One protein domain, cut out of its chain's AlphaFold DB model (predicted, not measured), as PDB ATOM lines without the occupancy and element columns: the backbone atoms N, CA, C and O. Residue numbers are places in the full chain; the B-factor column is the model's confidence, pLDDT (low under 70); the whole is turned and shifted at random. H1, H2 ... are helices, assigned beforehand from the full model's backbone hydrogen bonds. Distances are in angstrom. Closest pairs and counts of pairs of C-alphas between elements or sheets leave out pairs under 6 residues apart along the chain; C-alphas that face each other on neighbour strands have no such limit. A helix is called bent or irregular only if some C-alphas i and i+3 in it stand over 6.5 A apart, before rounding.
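Overview. This is residues 2 to 119 and 242 to 335 of the 343 residues of an uncharacterized protein of Anaerolineales bacterium (UniProt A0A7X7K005). The long helix H7 is bent into an L: its first arm, H7a, lies side by side with H6 as a helical hairpin, its second arm, H7b, turns away at about a right angle, and H3 packs across the linked end of the hairpin. H4 and H5 form a separate pair at the far end of the longest axis from H7b, joined on by long loops, while H2 and the loop of residues 2 to 13 lie in the middle and little H8 and H9 follow H7b. The printed part has 212 residues with nine named helices, H1 to H9 in chain order, and no named strand; the class is all helix, though under half of the residues, 105, are in named elements. It is compact, with a radius of gyration of the C-alphas of 19.4 A and spans of 57 by 45 by 35 A.

Arrangement. H7, residues 280 to 313, was assigned as one helix by its hydrogen bonds, but is bent: C-alphas 294 and 297 are 8.4 A apart. Its arms, H7a (280 to 294) and H7b (297 to 313), stand about perpendicular, at 78 degrees. H6, residues 256 to 274, touches H7a in a hairpin, at a shallow tilt of 16 degrees, opposite ways; their closest C-alphas, of Ile 273 and Pro 280, are 5.8 A apart. H6 is irregular, with C-alphas 257 and 260 7.3 A apart. H3, residues 36 to 47, touches H6 at residues 270 to 274 alone, at a steep tilt of 56 degrees; the closest C-alphas, of Arg 43 and Ile 274, are 4.2 A apart. H1, residues 14 to 23, is close to H7b but not clearly touching, Met 21 to Thr 304 being the closest C-alphas at 7.1 A. H4 (60 to 68) touches H5 (85 to 92), the closest C-alphas, of Lys 68 and Ala 89, being 4.6 A apart; both are apart from H7a. H8 (321 to 324) and H9 (326 to 329) touch only at the corner, with C-alphas 322 and 329 closest at 6.3 A. Each O i to N i+4 pair is within hydrogen-bond range in H1, H3, H4, H5, H7a, H7b and H2 (29 to 33), and 13 of 15 are in H6; H8 and H9 are too short for such a pair.

Along the chain. H6 measures 27.9 A from first to last C-alpha, H7b 24.5 A, H7a 20.6 A, H3 16.0 A and H1 14.3 A. H1 begins at C-alpha 14, (-5.975, 6.511, -30.413), H7b ends at C-alpha 313, (9.515, 11.126, -19.648), and H9 ends at C-alpha 329, (-5.933, -5.867, -26.224).

Size, cuts and confidence. The two C-alphas farthest apart, of Gln 95 and Ala 312, are 57.0 A apart. Residues 120 to 241 are not printed, and C-alphas 119 and 242 are 8.0 A apart across the cut. The links H3 to H4 and H4 to H5 are long. The mean pLDDT of the printed part is 86.8; residues 2 to 5, 103 to 106, 109 to 114 and 333 to 335 are under 70.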
ATOM      1  N   VAL A   2     -26.100  15.107 -19.304       38.69
ATOM      2  CA  VAL A   2     -26.384  14.296 -20.529       38.69
ATOM      3  C   VAL A   2     -25.240  14.367 -21.569       38.69
ATOM      4  O   VAL A   2     -25.070  13.488 -22.412       38.69
ATOM      5  N   TRP A   3     -24.422  15.421 -21.490       52.25
ATOM      6  CA  TRP A   3     -23.375  15.749 -22.457       52.25
ATOM      7  C   TRP A   3     -22.158  14.833 -22.415       52.25
ATOM      8  O   TRP A   3     -21.579  14.609 -23.470       52.25
ATOM      9  N   GLU A   4     -21.793  14.297 -21.251       57.38
ATOM     10  CA  GLU A   4     -20.538  13.556 -21.047       57.38
ATOM     11  C   GLU A   4     -20.736  12.046 -21.230       57.38
ATOM     12  O   GLU A   4     -19.963  11.391 -21.922       57.38
ATOM     13  N   CYS A   5     -21.841  11.487 -20.727       54.47
ATOM     14  CA  CYS A   5     -22.055  10.035 -20.689       54.47
ATOM     15  C   CYS A   5     -22.450   9.393 -22.037       54.47
ATOM     16  O   CYS A   5     -22.627   8.180 -22.112       54.47
ATOM     17  N   MET A   6     -22.590  10.179 -23.110       70.81
ATOM     18  CA  MET A   6     -22.960   9.705 -24.455       70.81
ATOM     19  C   MET A   6     -22.017  10.261 -25.525       70.81
ATOM     20  O   MET A   6     -22.456  10.792 -26.546       70.81
ATOM     21  N   GLN A   7     -20.714  10.212 -25.256       78.75
ATOM     22  CA  GLN A   7     -19.684  10.562 -26.239       78.75
ATOM     23  C   GLN A   7     -18.886   9.353 -26.712       78.75
ATOM     24  O   GLN A   7     -18.366   9.401 -27.814       78.75
ATOM     25  N   GLY A   8     -18.849   8.258 -25.946       79.62
ATOM     26  CA  GLY A   8     -17.979   7.109 -26.222       79.62
ATOM     27  C   GLY A   8     -18.005   6.590 -27.670       79.62
ATOM     28  O   GLY A   8     -16.933   6.424 -28.242       79.62
ATOM     29  N   PRO A   9     -19.176   6.406 -28.321       80.25
ATOM     30  CA  PRO A   9     -19.239   5.999 -29.732       80.25
ATOM     31  C   PRO A   9     -18.656   7.006 -30.738       80.25
ATOM     32  O   PRO A   9     -18.369   6.638 -31.870       80.25
ATOM     33  N   TRP A  10     -18.525   8.269 -30.339       83.25
ATOM     34  CA  TRP A  10     -18.001   9.383 -31.130       83.25
ATOM     35  C   TRP A  10     -16.584   9.794 -30.722       83.25
ATOM     36  O   TRP A  10     -15.982  10.640 -31.380       83.25
ATOM     37  N   THR A  11     -16.050   9.233 -29.635       83.94
ATOM     38  CA  THR A  11     -14.673   9.476 -29.220       83.94
ATOM     39  C   THR A  11     -13.733   8.741 -30.185       83.94
ATOM     40  O   THR A  11     -13.871   7.526 -30.348       83.94
ATOM     41  N   PRO A  12     -12.794   9.445 -30.841       86.62
ATOM     42  CA  PRO A  12     -11.868   8.835 -31.790       86.62
ATOM     43  C   PRO A  12     -10.962   7.797 -31.114       86.62
ATOM     44  O   PRO A  12     -10.495   7.995 -29.992       86.62
ATOM     45  N   ASP A  13     -10.668   6.708 -31.827       87.62
ATOM     46  CA  ASP A  13      -9.642   5.743 -31.416       87.62
ATOM     47  C   ASP A  13      -8.259   6.424 -31.338       87.62
ATOM     48  O   ASP A  13      -8.029   7.398 -32.066       87.62
ATOM     49  N   PRO A  14      -7.299   5.898 -30.549       91.06
ATOM     50  CA  PRO A  14      -5.975   6.511 -30.413       91.06
ATOM     51  C   PRO A  14      -5.261   6.813 -31.746       91.06
ATOM     52  O   PRO A  14      -4.647   7.867 -31.889       91.06
ATOM     53  N   ASP A  15      -5.402   5.957 -32.766       91.12
ATOM     54  CA  ASP A  15      -4.833   6.201 -34.106       91.12
ATOM     55  C   ASP A  15      -5.413   7.427 -34.814       91.12
ATOM     56  O   ASP A  15      -4.716   8.102 -35.573       91.12
ATOM     57  N   GLU A  16      -6.714   7.670 -34.664       91.31
ATOM     58  CA  GLU A  16      -7.327   8.869 -35.232       91.31
ATOM     59  C   GLU A  16      -6.858  10.097 -34.461       91.31
ATOM     60  O   GLU A  16      -6.498  11.080 -35.094       91.31
ATOM     61  N   GLN A  17      -6.747  10.015 -33.135       93.00
ATOM     62  CA  GLN A  17      -6.231  11.117 -32.319       93.00
ATOM     63  C   GLN A  17      -4.796  11.504 -32.700       93.00
ATOM     64  O   GLN A  17      -4.502  12.690 -32.839       93.00
ATOM     65  N   PHE A  18      -3.922  10.528 -32.967       92.06
ATOM     66  CA  PHE A  18      -2.589  10.802 -33.508       92.06
ATOM     67  C   PHE A  18      -2.649  11.532 -34.851       92.06
ATOM     68  O   PHE A  18      -1.996  12.558 -35.030       92.06
ATOM     69  N   ARG A  19      -3.482  11.054 -35.781       93.94
ATOM     70  CA  ARG A  19      -3.652  11.698 -37.091       93.94
ATOM     71  C   ARG A  19      -4.284  13.090 -36.982       93.94
ATOM     72  O   ARG A  19      -3.978  13.946 -37.803       93.94
ATOM     73  N   MET A  20      -5.163  13.325 -36.013       91.75
ATOM     74  CA  MET A  20      -5.742  14.640 -35.728       91.75
ATOM     75  C   MET A  20      -4.674  15.602 -35.210       91.75
ATOM     76  O   MET A  20      -4.544  16.705 -35.733       91.75
ATOM     77  N   MET A  21      -3.845  15.157 -34.264       90.00
ATOM     78  CA  MET A  21      -2.712  15.929 -33.757       90.00
ATOM     79  C   MET A  21      -1.737  16.315 -34.882       90.00
ATOM     80  O   MET A  21      -1.342  17.473 -34.972       90.00
ATOM     81  N   GLU A  22      -1.421  15.396 -35.802       90.19
ATOM     82  CA  GLU A  22      -0.602  15.680 -36.997       90.19
ATOM     83  C   GLU A  22      -1.229  16.732 -37.931       90.19
ATOM     84  O   GLU A  22      -0.510  17.478 -38.598       90.19
ATOM     85  N   ARG A  23      -2.565  16.804 -37.983       90.94
ATOM     86  CA  ARG A  23      -3.318  17.804 -38.758       90.94
ATOM     87  C   ARG A  23      -3.535  19.120 -38.004       90.94
ATOM     88  O   ARG A  23      -4.056  20.060 -38.599       90.94
ATOM     89  N   GLY A  24      -3.146  19.205 -36.730       84.56
ATOM     90  CA  GLY A  24      -3.459  20.350 -35.875       84.56
ATOM     91  C   GLY A  24      -4.953  20.465 -35.554       84.56
ATOM     92  O   GLY A  24      -5.458  21.574 -35.398       84.56
ATOM     93  N   GLU A  25      -5.665  19.339 -35.469       86.75
ATOM     94  CA  GLU A  25      -7.084  19.242 -35.097       86.75
ATOM     95  C   GLU A  25      -7.270  18.843 -33.628       86.75
ATOM     96  O   GLU A  25      -6.534  18.003 -33.107       86.75
ATOM     97  N   SER A  26      -8.271  19.431 -32.962       81.44
ATOM     98  CA  SER A  26      -8.521  19.161 -31.545       81.44
ATOM     99  C   SER A  26      -9.058  17.772 -31.309       81.44
ATOM    100  O   SER A  26     -10.108  17.406 -31.829       81.44
ATOM    101  N   PHE A  27      -8.336  17.031 -30.475       81.56
ATOM    102  CA  PHE A  27      -8.764  15.779 -29.882       81.56
ATOM    103  C   PHE A  27      -9.242  15.980 -28.434       81.56
ATOM    104  O   PHE A  27      -9.367  15.004 -27.721       81.56
ATOM    105  N   GLU A  28      -9.524  17.207 -27.975       80.50
ATOM    106  CA  GLU A  28     -10.095  17.444 -26.636       80.50
ATOM    107  C   GLU A  28     -11.555  16.920 -26.523       80.50
ATOM    108  O   GLU A  28     -12.205  16.650 -27.543       80.50
ATOM    109  N   PRO A  29     -12.135  16.832 -25.300       74.50
ATOM    110  CA  PRO A  29     -13.539  16.457 -25.064       74.50
ATOM    111  C   PRO A  29     -14.582  17.123 -25.973       74.50
ATOM    112  O   PRO A  29     -15.599  16.520 -26.330       74.50
ATOM    113  N   GLN A  30     -14.336  18.364 -26.397       76.00
ATOM    114  CA  GLN A  30     -15.205  19.102 -27.315       76.00
ATOM    115  C   GLN A  30     -15.387  18.364 -28.648       76.00
ATOM    116  O   GLN A  30     -16.460  18.460 -29.239       76.00
ATOM    117  N   TYR A  31     -14.403  17.581 -29.097       81.81
ATOM    118  CA  TYR A  31     -14.490  16.823 -30.342       81.81
ATOM    119  C   TYR A  31     -15.579  15.755 -30.311       81.81
ATOM    120  O   TYR A  31     -16.408  15.700 -31.220       81.81
ATOM    121  N   GLY A  32     -15.634  14.937 -29.256       79.69
ATOM    122  CA  GLY A  32     -16.686  13.924 -29.108       79.69
ATOM    123  C   GLY A  32     -18.066  14.562 -28.922       79.69
ATOM    124  O   GLY A  32     -19.073  14.075 -29.442       79.69
ATOM    125  N   ALA A  33     -18.118  15.699 -28.224       83.19
ATOM    126  CA  ALA A  33     -19.347  16.453 -28.015       83.19
ATOM    127  C   ALA A  33     -19.901  17.073 -29.312       83.19
ATOM    128  O   ALA A  33     -21.114  17.014 -29.544       83.19
ATOM    129  N   MET A  34     -19.029  17.624 -30.161       90.06
ATOM    130  CA  MET A  34     -19.371  18.416 -31.349       90.06
ATOM    131  C   MET A  34     -19.321  17.605 -32.648       90.06
ATOM    132  O   MET A  34     -18.871  18.090 -33.683       90.06
ATOM    133  N   GLN A  35     -19.835  16.374 -32.618       89.69
ATOM    134  CA  GLN A  35     -20.033  15.568 -33.825       89.69
ATOM    135  C   GLN A  35     -21.388  15.866 -34.491       89.69
ATOM    136  O   GLN A  35     -22.420  15.754 -33.819       89.69
ATOM    137  N   PRO A  36     -21.444  16.173 -35.806       92.31
ATOM    138  CA  PRO A  36     -22.702  16.497 -36.485       92.31
ATOM    139  C   PRO A  36     -23.778  15.414 -36.343       92.31
ATOM    140  O   PRO A  36     -24.930  15.726 -36.056       92.31
ATOM    141  N   GLU A  37     -23.406  14.138 -36.479       90.00
ATOM    142  CA  GLU A  37     -24.337  13.006 -36.349       90.00
ATOM    143  C   GLU A  37     -24.907  12.881 -34.929       90.00
ATOM    144  O   GLU A  37     -26.097  12.610 -34.747       90.00
ATOM    145  N   ARG A  38     -24.071  13.130 -33.912       88.56
ATOM    146  CA  ARG A  38     -24.484  13.145 -32.504       88.56
ATOM    147  C   ARG A  38     -25.468  14.275 -32.240       88.56
ATOM    148  O   ARG A  38     -26.504  14.065 -31.610       88.56
ATOM    149  N   LEU A  39     -25.153  15.475 -32.718       91.81
ATOM    150  CA  LEU A  39     -26.002  16.641 -32.514       91.81
ATOM    151  C   LEU A  39     -27.323  16.526 -33.275       91.81
ATOM    152  O   LEU A  39     -28.348  16.930 -32.736       91.81
ATOM    153  N   GLU A  40     -27.343  15.901 -34.455       92.38
ATOM    154  CA  GLU A  40     -28.591  15.574 -35.154       92.38
ATOM    155  C   GLU A  40     -29.434  14.561 -34.366       92.38
ATOM    156  O   GLU A  40     -30.647  14.727 -34.239       92.38
ATOM    157  N   MET A  41     -28.812  13.541 -33.765       89.62
ATOM    158  CA  MET A  41     -29.519  12.602 -32.889       89.62
ATOM    159  C   MET A  41     -30.177  13.321 -31.701       89.62
ATOM    160  O   MET A  41     -31.354  13.085 -31.424       89.62
ATOM    161  N   ILE A  42     -29.446  14.207 -31.019       89.62
ATOM    162  CA  ILE A  42     -29.964  14.955 -29.863       89.62
ATOM    163  C   ILE A  42     -31.036  15.962 -30.301       89.62
ATOM    164  O   ILE A  42     -32.083  16.047 -29.662       89.62
ATOM    165  N   ARG A  43     -30.827  16.678 -31.415       91.81
ATOM    166  CA  ARG A  43     -31.822  17.576 -32.025       91.81
ATOM    167  C   ARG A  43     -33.116  16.831 -32.337       91.81
ATOM    168  O   ARG A  43     -34.198  17.325 -32.026       91.81
ATOM    169  N   ARG A  44     -33.024  15.621 -32.897       92.56
ATOM    170  CA  ARG A  44     -34.178  14.747 -33.130       92.56
ATOM    171  C   ARG A  44     -34.884  14.395 -31.824       92.56
ATOM    172  O   ARG A  44     -36.096  14.546 -31.758       92.56
ATOM    173  N   TRP A  45     -34.161  13.966 -30.789       90.94
ATOM    174  CA  TRP A  45     -34.771  13.656 -29.490       90.94
ATOM    175  C   TRP A  45     -35.461  14.863 -28.857       90.94
ATOM    176  O   TRP A  45     -36.551  14.717 -28.311       90.94
ATOM    177  N   TYR A  46     -34.869  16.051 -28.973       91.69
ATOM    178  CA  TYR A  46     -35.481  17.295 -28.512       91.69
ATOM    179  C   TYR A  46     -36.764  17.617 -29.289       91.69
ATOM    180  O   TYR A  46     -37.818  17.810 -28.690       91.69
ATOM    181  N   ARG A  47     -36.705  17.593 -30.626       93.94
ATOM    182  CA  ARG A  47     -37.859  17.840 -31.505       93.94
ATOM    183  C   ARG A  47     -38.994  16.839 -31.282       93.94
ATOM    184  O   ARG A  47     -40.157  17.229 -31.287       93.94
ATOM    185  N   ASP A  48     -38.659  15.565 -31.110       94.88
ATOM    186  CA  ASP A  48     -39.626  14.474 -30.973       94.88
ATOM    187  C   ASP A  48     -40.177  14.359 -29.532       94.88
ATOM    188  O   ASP A  48     -40.979  13.471 -29.249       94.88
ATOM    189  N   GLY A  49     -39.771  15.251 -28.615       91.56
ATOM    190  CA  GLY A  49     -40.249  15.285 -27.227       91.56
ATOM    191  C   GLY A  49     -39.698  14.167 -26.337       91.56
ATOM    192  O   GLY A  49     -40.279  13.870 -25.296       91.56
ATOM    193  N   LEU A  50     -38.594  13.532 -26.742       90.69
ATOM    194  CA  LEU A  50     -37.907  12.476 -25.989       90.69
ATOM    195  C   LEU A  50     -36.883  13.035 -24.991       90.69
ATOM    196  O   LEU A  50     -36.506  12.342 -24.049       90.69
ATOM    197  N   LEU A  51     -36.428  14.272 -25.199       88.94
ATOM    198  CA  LEU A  51     -35.594  15.008 -24.252       88.94
ATOM    199  C   LEU A  51     -36.464  15.991 -23.466       88.94
ATOM    200  O   LEU A  51     -37.311  16.669 -24.045       88.94
ATOM    201  N   ASN A  52     -36.222  16.103 -22.159       87.75
ATOM    202  CA  ASN A  52     -36.872  17.108 -21.322       87.75
ATOM    203  C   ASN A  52     -36.650  18.518 -21.917       87.75
ATOM    204  O   ASN A  52     -35.499  18.939 -21.995       87.75
ATOM    205  N   PRO A  53     -37.690  19.280 -22.305       84.19
ATOM    206  CA  PRO A  53     -37.511  20.604 -22.906       84.19
ATOM    207  C   PRO A  53     -36.867  21.621 -21.952       84.19
ATOM    208  O   PRO A  53     -36.265  22.592 -22.409       84.19
ATOM    209  N   GLU A  54     -36.952  21.374 -20.646       84.19
ATOM    210  CA  GLU A  54     -36.369  22.172 -19.568       84.19
ATOM    211  C   GLU A  54     -35.092  21.525 -19.003       84.19
ATOM    212  O   GLU A  54     -34.732  21.760 -17.853       84.19
ATOM    213  N   TYR A  55     -34.377  20.716 -19.794       77.56
ATOM    214  CA  TYR A  55     -33.182  20.003 -19.318       77.56
ATOM    215  C   TYR A  55     -32.086  20.932 -18.770       77.56
ATOM    216  O   TYR A  55     -31.265  20.497 -17.970       77.56
ATOM    217  N   ALA A  56     -32.009  22.176 -19.253       77.12
ATOM    218  CA  ALA A  56     -30.947  23.113 -18.896       77.12
ATOM    219  C   ALA A  56     -31.132  23.749 -17.503       77.12
ATOM    220  O   ALA A  56     -30.150  23.801 -16.766       77.12
ATOM    221  N   PRO A  57     -32.330  24.242 -17.124       84.44
ATOM    222  CA  PRO A  57     -32.538  24.848 -15.808       84.44
ATOM    223  C   PRO A  57     -32.804  23.868 -14.655       84.44
ATOM    224  O   PRO A  57     -32.800  24.321 -13.515       84.44
ATOM    225  N   TRP A  58     -33.076  22.582 -14.912       86.69
ATOM    226  CA  TRP A  58     -33.410  21.628 -13.844       86.69
ATOM    227  C   TRP A  58     -32.294  21.496 -12.804       86.69
ATOM    228  O   TRP A  58     -31.130  21.264 -13.147       86.69
ATOM    229  N   SER A  59     -32.668  21.590 -11.528       87.12
ATOM    230  CA  SER A  59     -31.793  21.227 -10.417       87.12
ATOM    231  C   SER A  59     -31.802  19.707 -10.171       87.12
ATOM    232  O   SER A  59     -32.692  18.999 -10.660       87.12
ATOM    233  N   PRO A  60     -30.856  19.173  -9.375       84.62
ATOM    234  CA  PRO A  60     -30.908  17.778  -8.930       84.62
ATOM    235  C   PRO A  60     -32.223  17.412  -8.216       84.62
ATOM    236  O   PRO A  60     -32.707  16.286  -8.327       84.62
ATOM    237  N   GLU A  61     -32.833  18.357  -7.496       88.44
ATOM    238  CA  GLU A  61     -34.125  18.163  -6.831       88.44
ATOM    239  C   GLU A  61     -35.286  18.072  -7.828       88.44
ATOM    240  O   GLU A  61     -36.184  17.245  -7.640       88.44
ATOM    241  N   ASP A  62     -35.269  18.877  -8.896       90.50
ATOM    242  CA  ASP A  62     -36.267  18.805  -9.970       90.50
ATOM    243  C   ASP A  62     -36.219  17.442 -10.667       90.50
ATOM    244  O   ASP A  62     -37.258  16.804 -10.869       90.50
ATOM    245  N   GLU A  63     -35.007  16.964 -10.961       88.06
ATOM    246  CA  GLU A  63     -34.752  15.648 -11.544       88.06
ATOM    247  C   GLU A  63     -35.251  14.523 -10.630       88.06
ATOM    248  O   GLU A  63     -36.068  13.700 -11.053       88.06
ATOM    249  N   ALA A  64     -34.848  14.519  -9.356       88.38
ATOM    250  CA  ALA A  64     -35.290  13.518  -8.386       88.38
ATOM    251  C   ALA A  64     -36.820  13.518  -8.216       88.38
ATOM    252  O   ALA A  64     -37.449  12.461  -8.114       88.38
ATOM    253  N   SER A  65     -37.440  14.699  -8.224       90.62
ATOM    254  CA  SER A  65     -38.892  14.855  -8.163       90.62
ATOM    255  C   SER A  65     -39.577  14.310  -9.420       90.62
ATOM    256  O   SER A  65     -40.605  13.640  -9.320       90.62
ATOM    257  N   ALA A  66     -39.017  14.538 -10.609       91.56
ATOM    258  CA  ALA A  66     -39.541  14.007 -11.866       91.56
ATOM    259  C   ALA A  66     -39.446  12.475 -11.941       91.56
ATOM    260  O   ALA A  66     -40.418  11.824 -12.334       91.56
ATOM    261  N   VAL A  67     -38.322  11.899 -11.508       93.06
ATOM    262  CA  VAL A  67     -38.142  10.444 -11.390       93.06
ATOM    263  C   VAL A  67     -39.196   9.856 -10.452       93.06
ATOM    264  O   VAL A  67     -39.936   8.962 -10.852       93.06
ATOM    265  N   LYS A  68     -39.356  10.407  -9.240       91.56
ATOM    266  CA  LYS A  68     -40.355   9.925  -8.267       91.56
ATOM    267  C   LYS A  68     -41.790   9.994  -8.795       91.56
ATOM    268  O   LYS A  68     -42.593   9.127  -8.472       91.56
ATOM    269  N   ARG A  69     -42.118  10.983  -9.634       91.56
ATOM    270  CA  ARG A  69     -43.434  11.092 -10.294       91.56
ATOM    271  C   ARG A  69     -43.652  10.088 -11.436       91.56
ATOM    272  O   ARG A  69     -44.750  10.064 -11.983       91.56
ATOM    273  N   GLY A  70     -42.637   9.319 -11.832       91.00
ATOM    274  CA  GLY A  70     -42.734   8.341 -12.918       91.00
ATOM    275  C   GLY A  70     -42.827   8.963 -14.315       91.00
ATOM    276  O   GLY A  70     -43.300   8.316 -15.245       91.00
ATOM    277  N   VAL A  71     -42.407  10.226 -14.483       90.31
ATOM    278  CA  VAL A  71     -42.458  10.932 -15.784       90.31
ATOM    279  C   VAL A  71     -41.142  10.869 -16.563       90.31
ATOM    280  O   VAL A  71     -41.057  11.387 -17.674       90.31
ATOM    281  N   VAL A  72     -40.112  10.244 -15.989       91.56
ATOM    282  CA  VAL A  72     -38.801  10.040 -16.615       91.56
ATOM    283  C   VAL A  72     -38.718   8.593 -17.091       91.56
ATOM    284  O   VAL A  72     -38.963   7.680 -16.312       91.56
ATOM    285  N   GLY A  73     -38.376   8.379 -18.364       89.31
ATOM    286  CA  GLY A  73     -38.188   7.033 -18.926       89.31
ATOM    287  C   GLY A  73     -36.734   6.549 -18.928       89.31
ATOM    288  O   GLY A  73     -36.484   5.349 -18.934       89.31
ATOM    289  N   ALA A  74     -35.774   7.476 -18.937       88.06
ATOM    290  CA  ALA A  74     -34.345   7.191 -18.897       88.06
ATOM    291  C   ALA A  74     -33.594   8.368 -18.264       88.06
ATOM    292  O   ALA A  74     -33.953   9.525 -18.482       88.06
ATOM    293  N   ILE A  75     -32.538   8.059 -17.515       86.19
ATOM    294  CA  ILE A  75     -31.631   9.021 -16.886       86.19
ATOM    295  C   ILE A  75     -30.193   8.622 -17.214       86.19
ATOM    296  O   ILE A  75     -29.862   7.437 -17.259       86.19
ATOM    297  N   THR A  76     -29.335   9.607 -17.464       81.38
ATOM    298  CA  THR A  76     -27.899   9.388 -17.657       81.38
ATOM    299  C   THR A  76     -27.162   9.723 -16.370       81.38
ATOM    300  O   THR A  76     -27.246  10.857 -15.906       81.38
ATOM    301  N   GLY A  77     -26.401   8.780 -15.823       79.38
ATOM    302  CA  GLY A  77     -25.572   9.033 -14.650       79.38
ATOM    303  C   GLY A  77     -24.800   7.800 -14.205       79.38
ATOM    304  O   GLY A  77     -24.741   6.796 -14.917       79.38
ATOM    305  N   GLY A  78     -24.179   7.898 -13.032       79.50
ATOM    306  CA  GLY A  78     -23.390   6.810 -12.473       79.50
ATOM    307  C   GLY A  78     -24.231   5.662 -11.918       79.50
ATOM    308  O   GLY A  78     -25.430   5.791 -11.672       79.50
ATOM    309  N   TRP A  79     -23.561   4.535 -11.676       81.44
ATOM    310  CA  TRP A  79     -24.157   3.312 -11.128       81.44
ATOM    311  C   TRP A  79     -24.904   3.545  -9.801       81.44
ATOM    312  O   TRP A  79     -25.917   2.897  -9.551       81.44
ATOM    313  N   TRP A  80     -24.456   4.513  -8.991       84.25
ATOM    314  CA  TRP A  80     -25.035   4.847  -7.683       84.25
ATOM    315  C   TRP A  80     -26.492   5.324  -7.755       84.25
ATOM    316  O   TRP A  80     -27.194   5.298  -6.747       84.25
ATOM    317  N   LEU A  81     -26.978   5.754  -8.925       89.00
ATOM    318  CA  LEU A  81     -28.377   6.155  -9.091       89.00
ATOM    319  C   LEU A  81     -29.340   4.972  -8.937       89.00
ATOM    320  O   LEU A  81     -30.441   5.170  -8.422       89.00
ATOM    321  N   LEU A  82     -28.925   3.763  -9.345       88.12
ATOM    322  CA  LEU A  82     -29.766   2.561  -9.323       88.12
ATOM    323  C   LEU A  82     -30.197   2.198  -7.903       88.12
ATOM    324  O   LEU A  82     -31.370   1.937  -7.659       88.12
ATOM    325  N   ASP A  83     -29.251   2.240  -6.968       86.19
ATOM    326  CA  ASP A  83     -29.494   1.914  -5.563       86.19
ATOM    327  C   ASP A  83     -29.792   3.158  -4.700       86.19
ATOM    328  O   ASP A  83     -29.989   3.035  -3.494       86.19
ATOM    329  N   GLY A  84     -29.856   4.344  -5.321       87.69
ATOM    330  CA  GLY A  84     -30.214   5.623  -4.706       87.69
ATOM    331  C   GLY A  84     -31.599   6.109  -5.140       87.69
ATOM    332  O   GLY A  84     -32.616   5.487  -4.839       87.69
ATOM    333  N   ILE A  85     -31.653   7.230  -5.872       89.81
ATOM    334  CA  ILE A  85     -32.919   7.897  -6.235       89.81
ATOM    335  C   ILE A  85     -33.893   7.003  -7.020       89.81
ATOM    336  O   ILE A  85     -35.104   7.201  -6.924       89.81
ATOM    337  N   LEU A  86     -33.387   6.037  -7.798       91.81
ATOM    338  CA  LEU A  86     -34.226   5.130  -8.583       91.81
ATOM    339  C   LEU A  86     -34.887   4.084  -7.682       91.81
ATOM    340  O   LEU A  86     -36.082   3.833  -7.811       91.81
ATOM    341  N   ARG A  87     -34.148   3.552  -6.703       89.25
ATOM    342  CA  ARG A  87     -34.685   2.667  -5.663       89.25
ATOM    343  C   ARG A  87     -35.740   3.370  -4.807       89.25
ATOM    344  O   ARG A  87     -36.795   2.791  -4.559       89.25
ATOM    345  N   ASP A  88     -35.501   4.620  -4.408       89.69
ATOM    346  CA  ASP A  88     -36.505   5.437  -3.707       89.69
ATOM    347  C   ASP A  88     -37.797   5.585  -4.526       89.69
ATOM    348  O   ASP A  88     -38.899   5.583  -3.973       89.69
ATOM    349  N   ALA A  89     -37.672   5.745  -5.847       92.44
ATOM    350  CA  ALA A  89     -38.819   5.871  -6.737       92.44
ATOM    351  C   ALA A  89     -39.607   4.557  -6.850       92.44
ATOM    352  O   ALA A  89     -40.829   4.597  -6.767       92.44
ATOM    353  N   GLU A  90     -38.936   3.404  -6.938       92.31
ATOM    354  CA  GLU A  90     -39.587   2.080  -6.912       92.31
ATOM    355  C   GLU A  90     -40.273   1.788  -5.568       92.31
ATOM    356  O   GLU A  90     -41.324   1.151  -5.525       92.31
ATOM    357  N   GLN A  91     -39.715   2.273  -4.452       89.44
ATOM    358  CA  GLN A  91     -40.364   2.165  -3.141       89.44
ATOM    359  C   GLN A  91     -41.634   3.020  -3.055       89.44
ATOM    360  O   GLN A  91     -42.623   2.593  -2.458       89.44
ATOM    361  N   ALA A  92     -41.611   4.225  -3.634       90.81
ATOM    362  CA  ALA A  92     -42.767   5.117  -3.676       90.81
ATOM    363  C   ALA A  92     -43.845   4.639  -4.665       90.81
ATOM    364  O   ALA A  92     -45.038   4.791  -4.395       90.81
ATOM    365  N   ASP A  93     -43.429   4.049  -5.785       93.69
ATOM    366  CA  ASP A  93     -44.287   3.477  -6.815       93.69
ATOM    367  C   ASP A  93     -43.725   2.132  -7.316       93.69
ATOM    368  O   ASP A  93     -42.892   2.102  -8.229       93.69
ATOM    369  N   PRO A  94     -44.229   1.004  -6.778       91.56
ATOM    370  CA  PRO A  94     -43.787  -0.336  -7.169       91.56
ATOM    371  C   PRO A  94     -44.072  -0.726  -8.628       91.56
ATOM    372  O   PRO A  94     -43.711  -1.832  -9.031       91.56
ATOM    373  N   GLN A  95     -44.760   0.111  -9.419       92.69
ATOM    374  CA  GLN A  95     -44.915  -0.112 -10.863       92.69
ATOM    375  C   GLN A  95     -43.694   0.338 -11.668       92.69
ATOM    376  O   GLN A  95     -43.527  -0.095 -12.812       92.69
ATOM    377  N   GLN A  96     -42.841   1.191 -11.099       93.62
ATOM    378  CA  GLN A  96     -41.582   1.563 -11.729       93.62
ATOM    379  C   GLN A  96     -40.595   0.390 -11.674       93.62
ATOM    380  O   GLN A  96     -40.558  -0.366 -10.707       93.62
ATOM    381  N   ASN A  97     -39.800   0.225 -12.735       90.69
ATOM    382  CA  ASN A  97     -38.772  -0.812 -12.821       90.69
ATOM    383  C   ASN A  97     -37.541  -0.275 -13.558       90.69
ATOM    384  O   ASN A  97     -37.437  -0.345 -14.784       90.69
ATOM    385  N   TRP A  98     -36.612   0.270 -12.789       90.44
ATOM    386  CA  TRP A  98     -35.384   0.878 -13.265       90.44
ATOM    387  C   TRP A  98     -34.278  -0.156 -13.399       90.44
ATOM    388  O   TRP A  98     -33.983  -0.896 -12.466       90.44
ATOM    389  N   VAL A  99     -33.620  -0.207 -14.549       85.75
ATOM    390  CA  VAL A  99     -32.478  -1.101 -14.769       85.75
ATOM    391  C   VAL A  99     -31.282  -0.294 -15.234       85.75
ATOM    392  O   VAL A  99     -31.428   0.672 -15.983       85.75
ATOM    393  N   PHE A 100     -30.091  -0.703 -14.810       81.81
ATOM    394  CA  PHE A 100     -28.874  -0.170 -15.397       81.81
ATOM    395  C   PHE A 100     -28.742  -0.698 -16.826       81.81
ATOM    396  O   PHE A 100     -28.741  -1.908 -17.069       81.81
ATOM    397  N   ILE A 101     -28.621   0.219 -17.780       77.50
ATOM    398  CA  ILE A 101     -28.260  -0.110 -19.154       77.50
ATOM    399  C   ILE A 101     -26.835   0.365 -19.400       77.50
ATOM    400  O   ILE A 101     -26.466   1.481 -19.039       77.50
ATOM    401  N   TYR A 102     -26.034  -0.483 -20.040       71.88
ATOM    402  CA  TYR A 102     -24.781  -0.020 -20.621       71.88
ATOM    403  C   TYR A 102     -25.120   1.004 -21.713       71.88
ATOM    404  O   TYR A 102     -26.127   0.819 -22.411       71.88
ATOM    405  N   PRO A 103     -24.342   2.090 -21.858       66.62
ATOM    406  CA  PRO A 103     -24.639   3.102 -22.859       66.62
ATOM    407  C   PRO A 103     -24.728   2.473 -24.251       66.62
ATOM    408  O   PRO A 103     -24.073   1.460 -24.519       66.62
ATOM    409  N   PRO A 104     -25.585   3.036 -25.121       60.91
ATOM    410  CA  PRO A 104     -25.980   2.392 -26.360       60.91
ATOM    411  C   PRO A 104     -24.763   2.003 -27.201       60.91
ATOM    412  O   PRO A 104     -23.865   2.802 -27.474       60.91
ATOM    413  N   LEU A 105     -24.756   0.727 -27.580       59.28
ATOM    414  CA  LEU A 105     -23.638   0.049 -28.210       59.28
ATOM    415  C   LEU A 105     -23.622   0.376 -29.719       59.28
ATOM    416  O   LEU A 105     -24.229  -0.328 -30.520       59.28
ATOM    417  N   GLY A 106     -22.915   1.443 -30.100       62.66
ATOM    418  CA  GLY A 106     -22.457   1.686 -31.475       62.66
ATOM    419  C   GLY A 106     -23.298   2.628 -32.343       62.66
ATOM    420  O   GLY A 106     -24.489   2.847 -32.128       62.66
ATOM    421  N   LEU A 107     -22.636   3.184 -33.360       71.19
ATOM    422  CA  LEU A 107     -23.251   3.960 -34.434       71.19
ATOM    423  C   LEU A 107     -23.771   3.022 -35.528       71.19
ATOM    424  O   LEU A 107     -23.220   1.944 -35.754       71.19
ATOM    425  N   ALA A 108     -24.834   3.423 -36.227       71.25
ATOM    426  CA  ALA A 108     -25.374   2.628 -37.325       71.25
ATOM    427  C   ALA A 108     -24.290   2.371 -38.389       71.25
ATOM    428  O   ALA A 108     -23.652   3.301 -38.872       71.25
ATOM    429  N   GLY A 109     -24.088   1.103 -38.752       69.81
ATOM    430  CA  GLY A 109     -23.055   0.711 -39.717       69.81
ATOM    431  C   GLY A 109     -21.636   0.625 -39.145       69.81
ATOM    432  O   GLY A 109     -20.719   0.313 -39.899       69.81
ATOM    433  N   GLN A 110     -21.449   0.842 -37.839       68.38
ATOM    434  CA  GLN A 110     -20.178   0.632 -37.150       68.38
ATOM    435  C   GLN A 110     -20.276  -0.545 -36.168       68.38
ATOM    436  O   GLN A 110     -21.350  -0.790 -35.611       68.38
ATOM    437  N   PRO A 111     -19.177  -1.286 -35.933       66.50
ATOM    438  CA  PRO A 111     -19.132  -2.274 -34.866       66.50
ATOM    439  C   PRO A 111     -19.525  -1.651 -33.526       66.50
ATOM    440  O   PRO A 111     -19.090  -0.557 -33.165       66.50
ATOM    441  N   ALA A 112     -20.369  -2.360 -32.789       65.25
ATOM    442  CA  ALA A 112     -20.815  -1.946 -31.475       65.25
ATOM    443  C   ALA A 112     -19.666  -2.102 -30.468       65.25
ATOM    444  O   ALA A 112     -19.439  -3.189 -29.953       65.25
ATOM    445  N   LYS A 113     -18.936  -1.013 -30.206       66.12
ATOM    446  CA  LYS A 113     -17.771  -1.024 -29.304       66.12
ATOM    447  C   LYS A 113     -18.137  -0.869 -27.820       66.12
ATOM    448  O   LYS A 113     -17.342  -1.171 -26.945       66.12
ATOM    449  N   GLY A 114     -19.335  -0.356 -27.523       66.38
ATOM    450  CA  GLY A 114     -19.855  -0.242 -26.152       66.38
ATOM    451  C   GLY A 114     -19.026   0.593 -25.177       66.38
ATOM    452  O   GLY A 114     -19.159   0.434 -23.966       66.38
ATOM    453  N   ARG A 115     -18.165   1.464 -25.705       75.62
ATOM    454  CA  ARG A 115     -17.199   2.228 -24.923       75.62
ATOM    455  C   ARG A 115     -17.869   3.409 -24.238       75.62
ATOM    456  O   ARG A 115     -18.727   4.071 -24.824       75.62
ATOM    457  N   ILE A 116     -17.419   3.706 -23.026       78.12
ATOM    458  CA  ILE A 116     -17.707   4.972 -22.344       78.12
ATOM    459  C   ILE A 116     -16.449   5.820 -22.367       78.12
ATOM    460  O   ILE A 116     -15.350   5.300 -22.190       78.12
ATOM    461  N   ILE A 117     -16.608   7.124 -22.556       81.19
ATOM    462  CA  ILE A 117     -15.517   8.050 -22.285       81.19
ATOM    463  C   ILE A 117     -15.165   8.001 -20.787       81.19
ATOM    464  O   ILE A 117     -16.048   8.169 -19.943       81.19
ATOM    465  N   THR A 118     -13.912   7.726 -20.425       78.50
ATOM    466  CA  THR A 118     -13.504   7.801 -19.014       78.50
ATOM    467  C   THR A 118     -13.366   9.243 -18.548       78.50
ATOM    468  O   THR A 118     -12.984  10.130 -19.308       78.50
ATOM    469  N   GLY A 119     -13.646   9.477 -17.261       76.31
ATOM    470  CA  GLY A 119     -13.236  10.715 -16.591       76.31
ATOM    471  C   GLY A 119     -11.711  10.854 -16.554       76.31
ATOM    472  O   GLY A 119     -10.997   9.923 -16.926       76.31
ATOM    473  N   ASN A 242     -10.509   6.949 -23.961       86.25
ATOM    474  CA  ASN A 242     -10.142   8.303 -23.574       86.25
ATOM    475  C   ASN A 242      -9.233   8.935 -24.618       86.25
ATOM    476  O   ASN A 242      -8.853   8.318 -25.619       86.25
ATOM    477  N   TYR A 243      -8.903  10.183 -24.358       88.62
ATOM    478  CA  TYR A 243      -7.961  10.957 -25.114       88.62
ATOM    479  C   TYR A 243      -6.523  10.531 -24.796       88.62
ATOM    480  O   TYR A 243      -6.218  10.098 -23.684       88.62
ATOM    481  N   ILE A 244      -5.636  10.583 -25.792       90.00
ATOM    482  CA  ILE A 244      -4.242  10.110 -25.691       90.00
ATOM    483  C   ILE A 244      -3.442  10.838 -24.603       90.00
ATOM    484  O   ILE A 244      -2.447  10.317 -24.107       90.00
ATOM    485  N   ASP A 245      -3.903  12.014 -24.197       89.50
ATOM    486  CA  ASP A 245      -3.364  12.856 -23.139       89.50
ATOM    487  C   ASP A 245      -3.924  12.532 -21.740       89.50
ATOM    488  O   ASP A 245      -3.640  13.258 -20.794       89.50
ATOM    489  N   HIS A 246      -4.682  11.444 -21.567       89.56
ATOM    490  CA  HIS A 246      -5.389  11.104 -20.324       89.56
ATOM    491  C   HIS A 246      -4.541  11.187 -19.036       89.56
ATOM    492  O   HIS A 246      -5.044  11.585 -17.983       89.56
ATOM    493  N   TYR A 247      -3.262  10.806 -19.111       88.38
ATOM    494  CA  TYR A 247      -2.323  10.818 -17.982       88.38
ATOM    495  C   TYR A 247      -1.392  12.043 -17.964       88.38
ATOM    496  O   TYR A 247      -0.531  12.151 -17.088       88.38
ATOM    497  N   VAL A 248      -1.552  12.968 -18.913       89.62
ATOM    498  CA  VAL A 248      -0.739  14.179 -19.024       89.62
ATOM    499  C   VAL A 248      -1.175  15.184 -17.953       89.62
ATOM    500  O   VAL A 248      -2.352  15.541 -17.869       89.62
ATOM    501  N   PRO A 249      -0.249  15.701 -17.128       85.50
ATOM    502  CA  PRO A 249      -0.563  16.770 -16.191       85.50
ATOM    503  C   PRO A 249      -0.848  18.075 -16.940       85.50
ATOM    504  O   PRO A 249       0.079  18.738 -17.400       85.50
ATOM    505  N   TYR A 250      -2.116  18.472 -17.021       85.38
ATOM    506  CA  TYR A 250      -2.512  19.700 -17.705       85.38
ATOM    507  C   TYR A 250      -1.938  20.971 -17.066       85.38
ATOM    508  O   TYR A 250      -2.161  21.282 -15.893       85.38
ATOM    509  N   ARG A 251      -1.236  21.754 -17.881       87.88
ATOM    510  CA  ARG A 251      -0.676  23.071 -17.585       87.88
ATOM    511  C   ARG A 251      -0.923  23.972 -18.787       87.88
ATOM    512  O   ARG A 251      -0.359  23.758 -19.847       87.88
ATOM    513  N   PHE A 252      -1.736  25.003 -18.609       91.00
ATOM    514  CA  PHE A 252      -2.090  25.933 -19.686       91.00
ATOM    515  C   PHE A 252      -1.588  27.349 -19.364       91.00
ATOM    516  O   PHE A 252      -2.401  28.225 -19.059       91.00
ATOM    517  N   PRO A 253      -0.260  27.580 -19.303       92.81
ATOM    518  CA  PRO A 253       0.300  28.886 -18.950       92.81
ATOM    519  C   PRO A 253      -0.173  30.026 -19.860       92.81
ATOM    520  O   PRO A 253      -0.279  31.160 -19.392       92.81
ATOM    521  N   GLU A 254      -0.463  29.741 -21.128       94.50
ATOM    522  CA  GLU A 254      -0.975  30.713 -22.085       94.50
ATOM    523  C   GLU A 254      -2.506  30.656 -22.170       94.50
ATOM    524  O   GLU A 254      -3.145  31.690 -22.005       94.50
ATOM    525  N   SER A 255      -3.123  29.481 -22.358       94.69
ATOM    526  CA  SER A 255      -4.562  29.395 -22.678       94.69
ATOM    527  C   SER A 255      -5.518  29.247 -21.488       94.69
ATOM    528  O   SER A 255      -6.730  29.310 -21.692       94.69
ATOM    529  N   ALA A 256      -5.049  29.090 -20.239       94.06
ATOM    530  CA  ALA A 256      -5.945  28.848 -19.090       94.06
ATOM    531  C   ALA A 256      -7.030  29.924 -18.919       94.06
ATOM    532  O   ALA A 256      -8.162  29.623 -18.548       94.06
ATOM    533  N   HIS A 257      -6.695  31.182 -19.205       94.62
ATOM    534  CA  HIS A 257      -7.630  32.300 -19.095       94.62
ATOM    535  C   HIS A 257      -8.760  32.265 -20.140       94.62
ATOM    536  O   HIS A 257      -9.756  32.958 -19.962       94.62
ATOM    537  N   LEU A 258      -8.624  31.450 -21.192       94.75
ATOM    538  CA  LEU A 258      -9.596  31.295 -22.277       94.75
ATOM    539  C   LEU A 258     -10.608  30.174 -22.015       94.75
ATOM    540  O   LEU A 258     -11.604  30.084 -22.726       94.75
ATOM    541  N   THR A 259     -10.388  29.309 -21.015       90.88
ATOM    542  CA  THR A 259     -11.230  28.117 -20.793       90.88
ATOM    543  C   THR A 259     -12.718  28.460 -20.675       90.88
ATOM    544  O   THR A 259     -13.537  27.809 -21.316       90.88
ATOM    545  N   GLY A 260     -13.066  29.523 -19.939       92.12
ATOM    546  CA  GLY A 260     -14.460  29.957 -19.807       92.12
ATOM    547  C   GLY A 260     -15.099  30.377 -21.136       92.12
ATOM    548  O   GLY A 260     -16.236  29.998 -21.411       92.12
ATOM    549  N   ASP A 261     -14.362  31.101 -21.980       93.94
ATOM    550  CA  ASP A 261     -14.856  31.560 -23.283       93.94
ATOM    551  C   ASP A 261     -15.017  30.390 -24.266       93.94
ATOM    552  O   ASP A 261     -16.022  30.290 -24.973       93.94
ATOM    553  N   LEU A 262     -14.056  29.461 -24.273       92.50
ATOM    554  CA  LEU A 262     -14.082  28.261 -25.112       92.50
ATOM    555  C   LEU A 262     -15.242  27.319 -24.744       92.50
ATOM    556  O   LEU A 262     -15.919  26.797 -25.636       92.50
ATOM    557  N   ASP A 263     -15.508  27.124 -23.449       91.00
ATOM    558  CA  ASP A 263     -16.650  26.334 -22.973       91.00
ATOM    559  C   ASP A 263     -17.988  27.014 -23.290       91.00
ATOM    560  O   ASP A 263     -18.932  26.351 -23.727       91.00
ATOM    561  N   MET A 264     -18.062  28.340 -23.151       92.88
ATOM    562  CA  MET A 264     -19.255  29.106 -23.510       92.88
ATOM    563  C   MET A 264     -19.586  28.970 -25.002       92.88
ATOM    564  O   MET A 264     -20.753  28.768 -25.345       92.88
ATOM    565  N   LEU A 265     -18.584  29.019 -25.889       94.75
ATOM    566  CA  LEU A 265     -18.783  28.789 -27.324       94.75
ATOM    567  C   LEU A 265     -19.356  27.396 -27.601       94.75
ATOM    568  O   LEU A 265     -20.301  27.267 -28.383       94.75
ATOM    569  N   ARG A 266     -18.833  26.349 -26.945       91.88
ATOM    570  CA  ARG A 266     -19.373  24.986 -27.076       91.88
ATOM    571  C   ARG A 266     -20.852  24.964 -26.704       91.88
ATOM    572  O   ARG A 266     -21.672  24.476 -27.481       91.88
ATOM    573  N   ASP A 267     -21.189  25.492 -25.532       90.62
ATOM    574  CA  ASP A 267     -22.544  25.417 -24.988       90.62
ATOM    575  C   ASP A 267     -23.542  26.251 -25.806       90.62
ATOM    576  O   ASP A 267     -24.663  25.796 -26.064       90.62
ATOM    577  N   GLU A 268     -23.130  27.430 -26.289       93.44
ATOM    578  CA  GLU A 268     -23.943  28.270 -27.171       93.44
ATOM    579  C   GLU A 268     -24.261  27.540 -28.480       93.44
ATOM    580  O   GLU A 268     -25.434  27.344 -28.815       93.44
ATOM    581  N   TYR A 269     -23.236  27.119 -29.224       95.81
ATOM    582  CA  TYR A 269     -23.420  26.510 -30.540       95.81
ATOM    583  C   TYR A 269     -24.165  25.183 -30.444       95.81
ATOM    584  O   TYR A 269     -25.098  24.948 -31.217       95.81
ATOM    585  N   MET A 270     -23.828  24.344 -29.462       92.69
ATOM    586  CA  MET A 270     -24.554  23.106 -29.197       92.69
ATOM    587  C   MET A 270     -26.035  23.386 -28.914       92.69
ATOM    588  O   MET A 270     -26.905  22.763 -29.525       92.69
ATOM    589  N   GLY A 271     -26.349  24.351 -28.043       91.88
ATOM    590  CA  GLY A 271     -27.728  24.723 -27.726       91.88
ATOM    591  C   GLY A 271     -28.510  25.212 -28.947       91.88
ATOM    592  O   GLY A 271     -29.657  24.808 -29.147       91.88
ATOM    593  N   ARG A 272     -27.885  26.035 -29.796       94.88
ATOM    594  CA  ARG A 272     -28.483  26.535 -31.046       94.88
ATOM    595  C   ARG A 272     -28.754  25.404 -32.040       94.88
ATOM    596  O   ARG A 272     -29.817  25.380 -32.656       94.88
ATOM    597  N   ILE A 273     -27.846  24.436 -32.165       95.69
ATOM    598  CA  ILE A 273     -28.041  23.257 -33.024       95.69
ATOM    599  C   ILE A 273     -29.184  22.378 -32.497       95.69
ATOM    600  O   ILE A 273     -30.082  22.017 -33.258       95.69
ATOM    601  N   ILE A 274     -29.208  22.081 -31.193       92.50
ATOM    602  CA  ILE A 274     -30.244  21.234 -30.572       92.50
ATOM    603  C   ILE A 274     -31.639  21.848 -30.732       92.50
ATOM    604  O   ILE A 274     -32.589  21.136 -31.054       92.50
ATOM    605  N   ARG A 275     -31.766  23.171 -30.572       91.56
ATOM    606  CA  ARG A 275     -33.029  23.900 -30.786       91.56
ATOM    607  C   ARG A 275     -33.386  24.092 -32.264       91.56
ATOM    608  O   ARG A 275     -34.458  24.602 -32.573       91.56
ATOM    609  N   GLY A 276     -32.519  23.663 -33.182       93.69
ATOM    610  CA  GLY A 276     -32.726  23.757 -34.625       93.69
ATOM    611  C   GLY A 276     -32.539  25.155 -35.211       93.69
ATOM    612  O   GLY A 276     -32.996  25.396 -36.324       93.69
ATOM    613  N   GLU A 277     -31.873  26.057 -34.490       96.44
ATOM    614  CA  GLU A 277     -31.500  27.399 -34.954       96.44
ATOM    615  C   GLU A 277     -30.289  27.362 -35.904       96.44
ATOM    616  O   GLU A 277     -30.091  28.281 -36.698       96.44
ATOM    617  N   LEU A 278     -29.479  26.300 -35.825       97.62
ATOM    618  CA  LEU A 278     -28.365  26.006 -36.723       97.62
ATOM    619  C   LEU A 278     -28.469  24.565 -37.236       97.62
ATOM    620  O   LEU A 278     -28.774  23.648 -36.474       97.62
ATOM    621  N   GLU A 279     -28.174  24.356 -38.520       97.50
ATOM    622  CA  GLU A 279     -28.068  23.006 -39.081       97.50
ATOM    623  C   GLU A 279     -26.797  22.302 -38.575       97.50
ATOM    624  O   GLU A 279     -25.748  22.944 -38.566       97.50
ATOM    625  N   PRO A 280     -26.832  21.007 -38.196       96.12
ATOM    626  CA  PRO A 280     -25.737  20.349 -37.477       96.12
ATOM    627  C   PRO A 280     -24.364  20.475 -38.139       96.12
ATOM    628  O   PRO A 280     -23.415  20.900 -37.491       96.12
ATOM    629  N   VAL A 281     -24.251  20.165 -39.434       97.38
ATOM    630  CA  VAL A 281     -22.961  20.206 -40.148       97.38
ATOM    631  C   VAL A 281     -22.405  21.631 -40.205       97.38
ATOM    632  O   VAL A 281     -21.255  21.868 -39.847       97.38
ATOM    633  N   ALA A 282     -23.231  22.595 -40.616       97.56
ATOM    634  CA  ALA A 282     -22.814  23.991 -40.732       97.56
ATOM    635  C   ALA A 282     -22.558  24.638 -39.359       97.56
ATOM    636  O   ALA A 282     -21.638  25.436 -39.211       97.56
ATOM    637  N   GLY A 283     -23.359  24.285 -38.353       97.56
ATOM    638  CA  GLY A 283     -23.229  24.773 -36.987       97.56
ATOM    639  C   GLY A 283     -21.964  24.262 -36.305       97.56
ATOM    640  O   GLY A 283     -21.284  25.047 -35.657       97.56
ATOM    641  N   VAL A 284     -21.611  22.986 -36.494       96.00
ATOM    642  CA  VAL A 284     -20.345  22.423 -35.997       96.00
ATOM    643  C   VAL A 284     -19.149  23.093 -36.667       96.00
ATOM    644  O   VAL A 284     -18.204  23.457 -35.974       96.00
ATOM    645  N   GLN A 285     -19.192  23.313 -37.985       96.12
ATOM    646  CA  GLN A 285     -18.120  24.043 -38.667       96.12
ATOM    647  C   GLN A 285     -17.964  25.458 -38.095       96.12
ATOM    648  O   GLN A 285     -16.868  25.856 -37.716       96.12
ATOM    649  N   ALA A 286     -19.070  26.191 -37.964       97.25
ATOM    650  CA  ALA A 286     -19.053  27.546 -37.429       97.25
ATOM    651  C   ALA A 286     -18.601  27.603 -35.959       97.25
ATOM    652  O   ALA A 286     -18.010  28.601 -35.546       97.25
ATOM    653  N   PHE A 287     -18.869  26.553 -35.175       96.00
ATOM    654  CA  PHE A 287     -18.316  26.398 -33.833       96.00
ATOM    655  C   PHE A 287     -16.795  26.285 -33.882       96.00
ATOM    656  O   PHE A 287     -16.126  27.043 -33.189       96.00
ATOM    657  N   TRP A 288     -16.244  25.380 -34.697       94.38
ATOM    658  CA  TRP A 288     -14.795  25.191 -34.773       94.38
ATOM    659  C   TRP A 288     -14.079  26.439 -35.276       94.38
ATOM    660  O   TRP A 288     -13.067  26.823 -34.696       94.38
ATOM    661  N   ASP A 289     -14.641  27.129 -36.268       95.19
ATOM    662  CA  ASP A 289     -14.102  28.403 -36.748       95.19
ATOM    663  C   ASP A 289     -14.033  29.442 -35.611       95.19
ATOM    664  O   ASP A 289     -13.013  30.111 -35.428       95.19
ATOM    665  N   ALA A 290     -15.098  29.556 -34.807       96.19
ATOM    666  CA  ALA A 290     -15.153  30.477 -33.673       96.19
ATOM    667  C   ALA A 290     -14.226  30.057 -32.522       96.19
ATOM    668  O   ALA A 290     -13.545  30.900 -31.942       96.19
ATOM    669  N   TRP A 291     -14.177  28.762 -32.205       94.88
ATOM    670  CA  TRP A 291     -13.354  28.199 -31.136       94.88
ATOM    671  C   TRP A 291     -11.862  28.385 -31.432       94.88
ATOM    672  O   TRP A 291     -11.107  28.847 -30.577       94.88
ATOM    673  N   MET A 292     -11.444  28.131 -32.675       93.19
ATOM    674  CA  MET A 292     -10.072  28.374 -33.121       93.19
ATOM    675  C   MET A 292      -9.729  29.867 -33.075       93.19
ATOM    676  O   MET A 292      -8.695  30.237 -32.515       93.19
ATOM    677  N   ALA A 293     -10.627  30.736 -33.552       94.81
ATOM    678  CA  ALA A 293     -10.443  32.189 -33.496       94.81
ATOM    679  C   ALA A 293     -10.368  32.748 -32.062       94.81
ATOM    680  O   ALA A 293      -9.699  33.755 -31.832       94.81
ATOM    681  N   ALA A 294     -11.019  32.095 -31.095       95.50
ATOM    682  CA  ALA A 294     -10.990  32.459 -29.678       95.50
ATOM    683  C   ALA A 294      -9.721  31.987 -28.937       95.50
ATOM    684  O   ALA A 294      -9.614  32.172 -27.727       95.50
ATOM    685  N   GLY A 295      -8.748  31.404 -29.644       93.56
ATOM    686  CA  GLY A 295      -7.486  30.927 -29.072       93.56
ATOM    687  C   GLY A 295      -7.414  29.411 -28.883       93.56
ATOM    688  O   GLY A 295      -6.505  28.918 -28.218       93.56
ATOM    689  N   GLY A 296      -8.313  28.661 -29.519       92.62
ATOM    690  CA  GLY A 296      -8.255  27.206 -29.584       92.62
ATOM    691  C   GLY A 296      -6.928  26.646 -30.109       92.62
ATOM    692  O   GLY A 296      -6.418  25.660 -29.587       92.62
ATOM    693  N   GLU A 297      -6.290  27.323 -31.069       92.19
ATOM    694  CA  GLU A 297      -4.956  26.946 -31.576       92.19
ATOM    695  C   GLU A 297      -3.870  26.966 -30.490       92.19
ATOM    696  O   GLU A 297      -2.957  26.142 -30.485       92.19
ATOM    697  N   MET A 298      -3.958  27.914 -29.556       93.12
ATOM    698  CA  MET A 298      -3.018  28.026 -28.441       93.12
ATOM    699  C   MET A 298      -3.197  26.857 -27.475       93.12
ATOM    700  O   MET A 298      -2.220  26.212 -27.107       93.12
ATOM    701  N   ARG A 299      -4.455  26.557 -27.134       91.50
ATOM    702  CA  ARG A 299      -4.844  25.424 -26.288       91.50
ATOM    703  C   ARG A 299      -4.329  24.100 -26.849       91.50
ATOM    704  O   ARG A 299      -3.694  23.319 -26.148       91.50
ATOM    705  N   MET A 300      -4.563  23.910 -28.138       91.25
ATOM    706  CA  MET A 300      -4.117  22.783 -28.941       91.25
ATOM    707  C   MET A 300      -2.610  22.573 -28.905       91.25
ATOM    708  O   MET A 300      -2.132  21.487 -28.583       91.25
ATOM    709  N   ARG A 301      -1.856  23.635 -29.201       91.94
ATOM    710  CA  ARG A 301      -0.397  23.604 -29.167       91.94
ATOM    711  C   ARG A 301       0.111  23.215 -27.783       91.94
ATOM    712  O   ARG A 301       0.930  22.311 -27.679       91.94
ATOM    713  N   GLU A 302      -0.397  23.859 -26.728       92.75
ATOM    714  CA  GLU A 302       0.001  23.538 -25.355       92.75
ATOM    715  C   GLU A 302      -0.276  22.071 -25.015       92.75
ATOM    716  O   GLU A 302       0.549  21.438 -24.361       92.75
ATOM    717  N   LEU A 303      -1.409  21.520 -25.452       91.00
ATOM    718  CA  LEU A 303      -1.763  20.123 -25.213       91.00
ATOM    719  C   LEU A 303      -0.805  19.157 -25.921       91.00
ATOM    720  O   LEU A 303      -0.276  18.241 -25.294       91.00
ATOM    721  N   THR A 304      -0.538  19.391 -27.206       92.00
ATOM    722  CA  THR A 304       0.393  18.588 -28.006       92.00
ATOM    723  C   THR A 304       1.816  18.643 -27.450       92.00
ATOM    724  O   THR A 304       2.449  17.600 -27.276       92.00
ATOM    725  N   ASP A 305       2.306  19.834 -27.103       92.75
ATOM    726  CA  ASP A 305       3.643  20.017 -26.530       92.75
ATOM    727  C   ASP A 305       3.782  19.270 -25.197       92.75
ATOM    728  O   ASP A 305       4.780  18.587 -24.952       92.75
ATOM    729  N   GLN A 306       2.759  19.352 -24.343       93.31
ATOM    730  CA  GLN A 306       2.733  18.639 -23.069       93.31
ATOM    731  C   GLN A 306       2.654  17.131 -23.244       93.31
ATOM    732  O   GLN A 306       3.359  16.415 -22.537       93.31
ATOM    733  N   TYR A 307       1.839  16.644 -24.181       92.75
ATOM    734  CA  TYR A 307       1.756  15.221 -24.483       92.75
ATOM    735  C   TYR A 307       3.118  14.675 -24.924       92.75
ATOM    736  O   TYR A 307       3.594  13.687 -24.368       92.75
ATOM    737  N   HIS A 308       3.798  15.351 -25.854       93.19
ATOM    738  CA  HIS A 308       5.124  14.937 -26.311       93.19
ATOM    739  C   HIS A 308       6.182  14.986 -25.204       93.19
ATOM    740  O   HIS A 308       6.978  14.053 -25.082       93.19
ATOM    741  N   ALA A 309       6.189  16.041 -24.384       94.50
ATOM    742  CA  ALA A 309       7.111  16.156 -23.256       94.50
ATOM    743  C   ALA A 309       6.871  15.052 -22.217       94.50
ATOM    744  O   ALA A 309       7.809  14.378 -21.796       94.50
ATOM    745  N   TRP A 310       5.609  14.820 -21.855       94.88
ATOM    746  CA  TRP A 310       5.229  13.778 -20.910       94.88
ATOM    747  C   TRP A 310       5.582  12.385 -21.435       94.88
ATOM    748  O   TRP A 310       6.136  11.580 -20.692       94.88
ATOM    749  N   LEU A 311       5.344  12.106 -22.720       94.50
ATOM    750  CA  LEU A 311       5.667  10.814 -23.323       94.50
ATOM    751  C   LEU A 311       7.177  10.542 -23.354       94.50
ATOM    752  O   LEU A 311       7.601   9.407 -23.147       94.50
ATOM    753  N   ALA A 312       8.000  11.575 -23.563       95.88
ATOM    754  CA  ALA A 312       9.456  11.449 -23.496       95.88
ATOM    755  C   ALA A 312       9.950  11.057 -22.091       95.88
ATOM    756  O   ALA A 312      10.952  10.353 -21.964       95.88
ATOM    757  N   GLU A 313       9.244  11.491 -21.044       96.50
ATOM    758  CA  GLU A 313       9.515  11.126 -19.648       96.50
ATOM    759  C   GLU A 313       8.878   9.784 -19.247       96.50
ATOM    760  O   GLU A 313       9.351   9.141 -18.310       96.50
ATOM    761  N   ASN A 314       7.839   9.340 -19.963       95.44
ATOM    762  CA  ASN A 314       7.028   8.162 -19.645       95.44
ATOM    763  C   ASN A 314       6.919   7.203 -20.853       95.44
ATOM    764  O   ASN A 314       5.818   6.954 -21.351       95.44
ATOM    765  N   PRO A 315       8.039   6.626 -21.333       95.06
ATOM    766  CA  PRO A 315       8.050   5.786 -22.535       95.06
ATOM    767  C   PRO A 315       7.194   4.517 -22.409       95.06
ATOM    768  O   PRO A 315       6.749   3.978 -23.420       95.06
ATOM    769  N   ASP A 316       6.899   4.066 -21.188       93.44
ATOM    770  CA  ASP A 316       6.024   2.917 -20.932       93.44
ATOM    771  C   ASP A 316       4.544   3.185 -21.282       93.44
ATOM    772  O   ASP A 316       3.720   2.270 -21.233       93.44
ATOM    773  N   PHE A 317       4.203   4.426 -21.650       92.31
ATOM    774  CA  PHE A 317       2.891   4.845 -22.147       92.31
ATOM    775  C   PHE A 317       2.902   5.186 -23.651       92.31
ATOM    776  O   PHE A 317       1.939   5.756 -24.160       92.31
ATOM    777  N   ALA A 318       3.975   4.839 -24.378       91.25
ATOM    778  CA  ALA A 318       4.141   5.165 -25.799       91.25
ATOM    779  C   ALA A 318       3.052   4.583 -26.712       91.25
ATOM    780  O   ALA A 318       2.772   5.162 -27.761       91.25
ATOM    781  N   ASP A 319       2.438   3.465 -26.320       91.50
ATOM    782  CA  ASP A 319       1.307   2.880 -27.036       91.50
ATOM    783  C   ASP A 319      -0.004   3.076 -26.251       91.50
ATOM    784  O   ASP A 319      -0.352   2.233 -25.419       91.50
ATOM    785  N   PRO A 320      -0.771   4.152 -26.509       89.88
ATOM    786  CA  PRO A 320      -2.068   4.357 -25.874       89.88
ATOM    787  C   PRO A 320      -3.091   3.276 -26.205       89.88
ATOM    788  O   PRO A 320      -4.033   3.097 -25.432       89.88
ATOM    789  N   LYS A 321      -2.930   2.505 -27.289       88.88
ATOM    790  CA  LYS A 321      -3.849   1.393 -27.557       88.88
ATOM    791  C   LYS A 321      -3.742   0.308 -26.509       88.88
ATOM    792  O   LYS A 321      -4.759  -0.292 -26.185       88.88
ATOM    793  N   ALA A 322      -2.556   0.107 -25.939       87.19
ATOM    794  CA  ALA A 322      -2.362  -0.868 -24.878       87.19
ATOM    795  C   ALA A 322      -3.258  -0.586 -23.664       87.19
ATOM    796  O   ALA A 322      -3.565  -1.512 -22.930       87.19
ATOM    797  N   PHE A 323      -3.703   0.656 -23.436       86.50
ATOM    798  CA  PHE A 323      -4.401   1.004 -22.198       86.50
ATOM    799  C   PHE A 323      -5.689   1.831 -22.358       86.50
ATOM    800  O   PHE A 323      -6.443   1.892 -21.384       86.50
ATOM    801  N   LEU A 324      -5.971   2.406 -23.536       87.69
ATOM    802  CA  LEU A 324      -7.182   3.191 -23.862       87.69
ATOM    803  C   LEU A 324      -8.026   2.599 -25.002       87.69
ATOM    804  O   LEU A 324      -9.076   3.154 -25.327       87.69
ATOM    805  N   ASP A 325      -7.578   1.508 -25.629       85.38
ATOM    806  CA  ASP A 325      -8.318   0.827 -26.694       85.38
ATOM    807  C   ASP A 325      -8.562  -0.648 -26.330       85.38
ATOM    808  O   ASP A 325      -7.835  -1.524 -26.800       85.38
ATOM    809  N   PRO A 326      -9.559  -0.941 -25.471       81.56
ATOM    810  CA  PRO A 326      -9.881  -2.303 -25.031       81.56
ATOM    811  C   PRO A 326     -10.032  -3.303 -26.175       81.56
ATOM    812  O   PRO A 326      -9.569  -4.433 -26.065       81.56
ATOM    813  N   ASP A 327     -10.584  -2.878 -27.311       79.44
ATOM    814  CA  ASP A 327     -10.791  -3.760 -28.462       79.44
ATOM    815  C   ASP A 327      -9.466  -4.227 -29.096       79.44
ATOM    816  O   ASP A 327      -9.435  -5.248 -29.785       79.44
ATOM    817  N   SER A 328      -8.367  -3.500 -28.862       82.75
ATOM    818  CA  SER A 328      -7.030  -3.854 -29.348       82.75
ATOM    819  C   SER A 328      -6.313  -4.881 -28.462       82.75
ATOM    820  O   SER A 328      -5.431  -5.580 -28.963       82.75
ATOM    821  N   TRP A 329      -6.661  -5.004 -27.173       85.25
ATOM    822  CA  TRP A 329      -5.933  -5.867 -26.224       85.25
ATOM    823  C   TRP A 329      -6.795  -6.918 -25.508       85.25
ATOM    824  O   TRP A 329      -6.272  -7.965 -25.130       85.25
ATOM    825  N   ASP A 330      -8.104  -6.709 -25.372       83.12
ATOM    826  CA  ASP A 330      -9.049  -7.616 -24.708       83.12
ATOM    827  C   ASP A 330      -9.978  -8.313 -25.716       83.12
ATOM    828  O   ASP A 330     -11.198  -8.358 -25.572       83.12
ATOM    829  N   VAL A 331      -9.390  -8.873 -26.776       78.31
ATOM    830  CA  VAL A 331     -10.119  -9.454 -27.924       78.31
ATOM    831  C   VAL A 331     -11.011 -10.655 -27.580       78.31
ATOM    832  O   VAL A 331     -11.809 -11.091 -28.407       78.31
ATOM    833  N   GLU A 332     -10.851 -11.223 -26.384       73.06
ATOM    834  CA  GLU A 332     -11.658 -12.339 -25.883       73.06
ATOM    835  C   GLU A 332     -12.824 -11.890 -24.996       73.06
ATOM    836  O   GLU A 332     -13.669 -12.720 -24.655       73.06
ATOM    837  N   SER A 333     -12.866 -10.624 -24.574       68.25
ATOM    838  CA  SER A 333     -13.960 -10.127 -23.747       68.25
ATOM    839  C   SER A 333     -15.175  -9.836 -24.612       68.25
ATOM    840  O   SER A 333     -15.156  -8.966 -25.482       68.25
ATOM    841  N   ASP A 334     -16.265 -10.556 -24.351       62.38
ATOM    842  CA  ASP A 334     -17.542 -10.225 -24.956       62.38
ATOM    843  C   ASP A 334     -18.104  -8.962 -24.284       62.38
ATOM    844  O   ASP A 334     -18.691  -8.984 -23.197       62.38
ATOM    845  N   TYR A 335     -17.898  -7.815 -24.930       61.62
ATOM    846  CA  TYR A 335     -18.551  -6.563 -24.545       61.62
ATOM    847  C   TYR A 335     -20.045  -6.549 -24.910       61.62
ATOM    848  O   TYR A 335     -20.734  -5.564 -24.626       61.62
TER     849      TYR A 335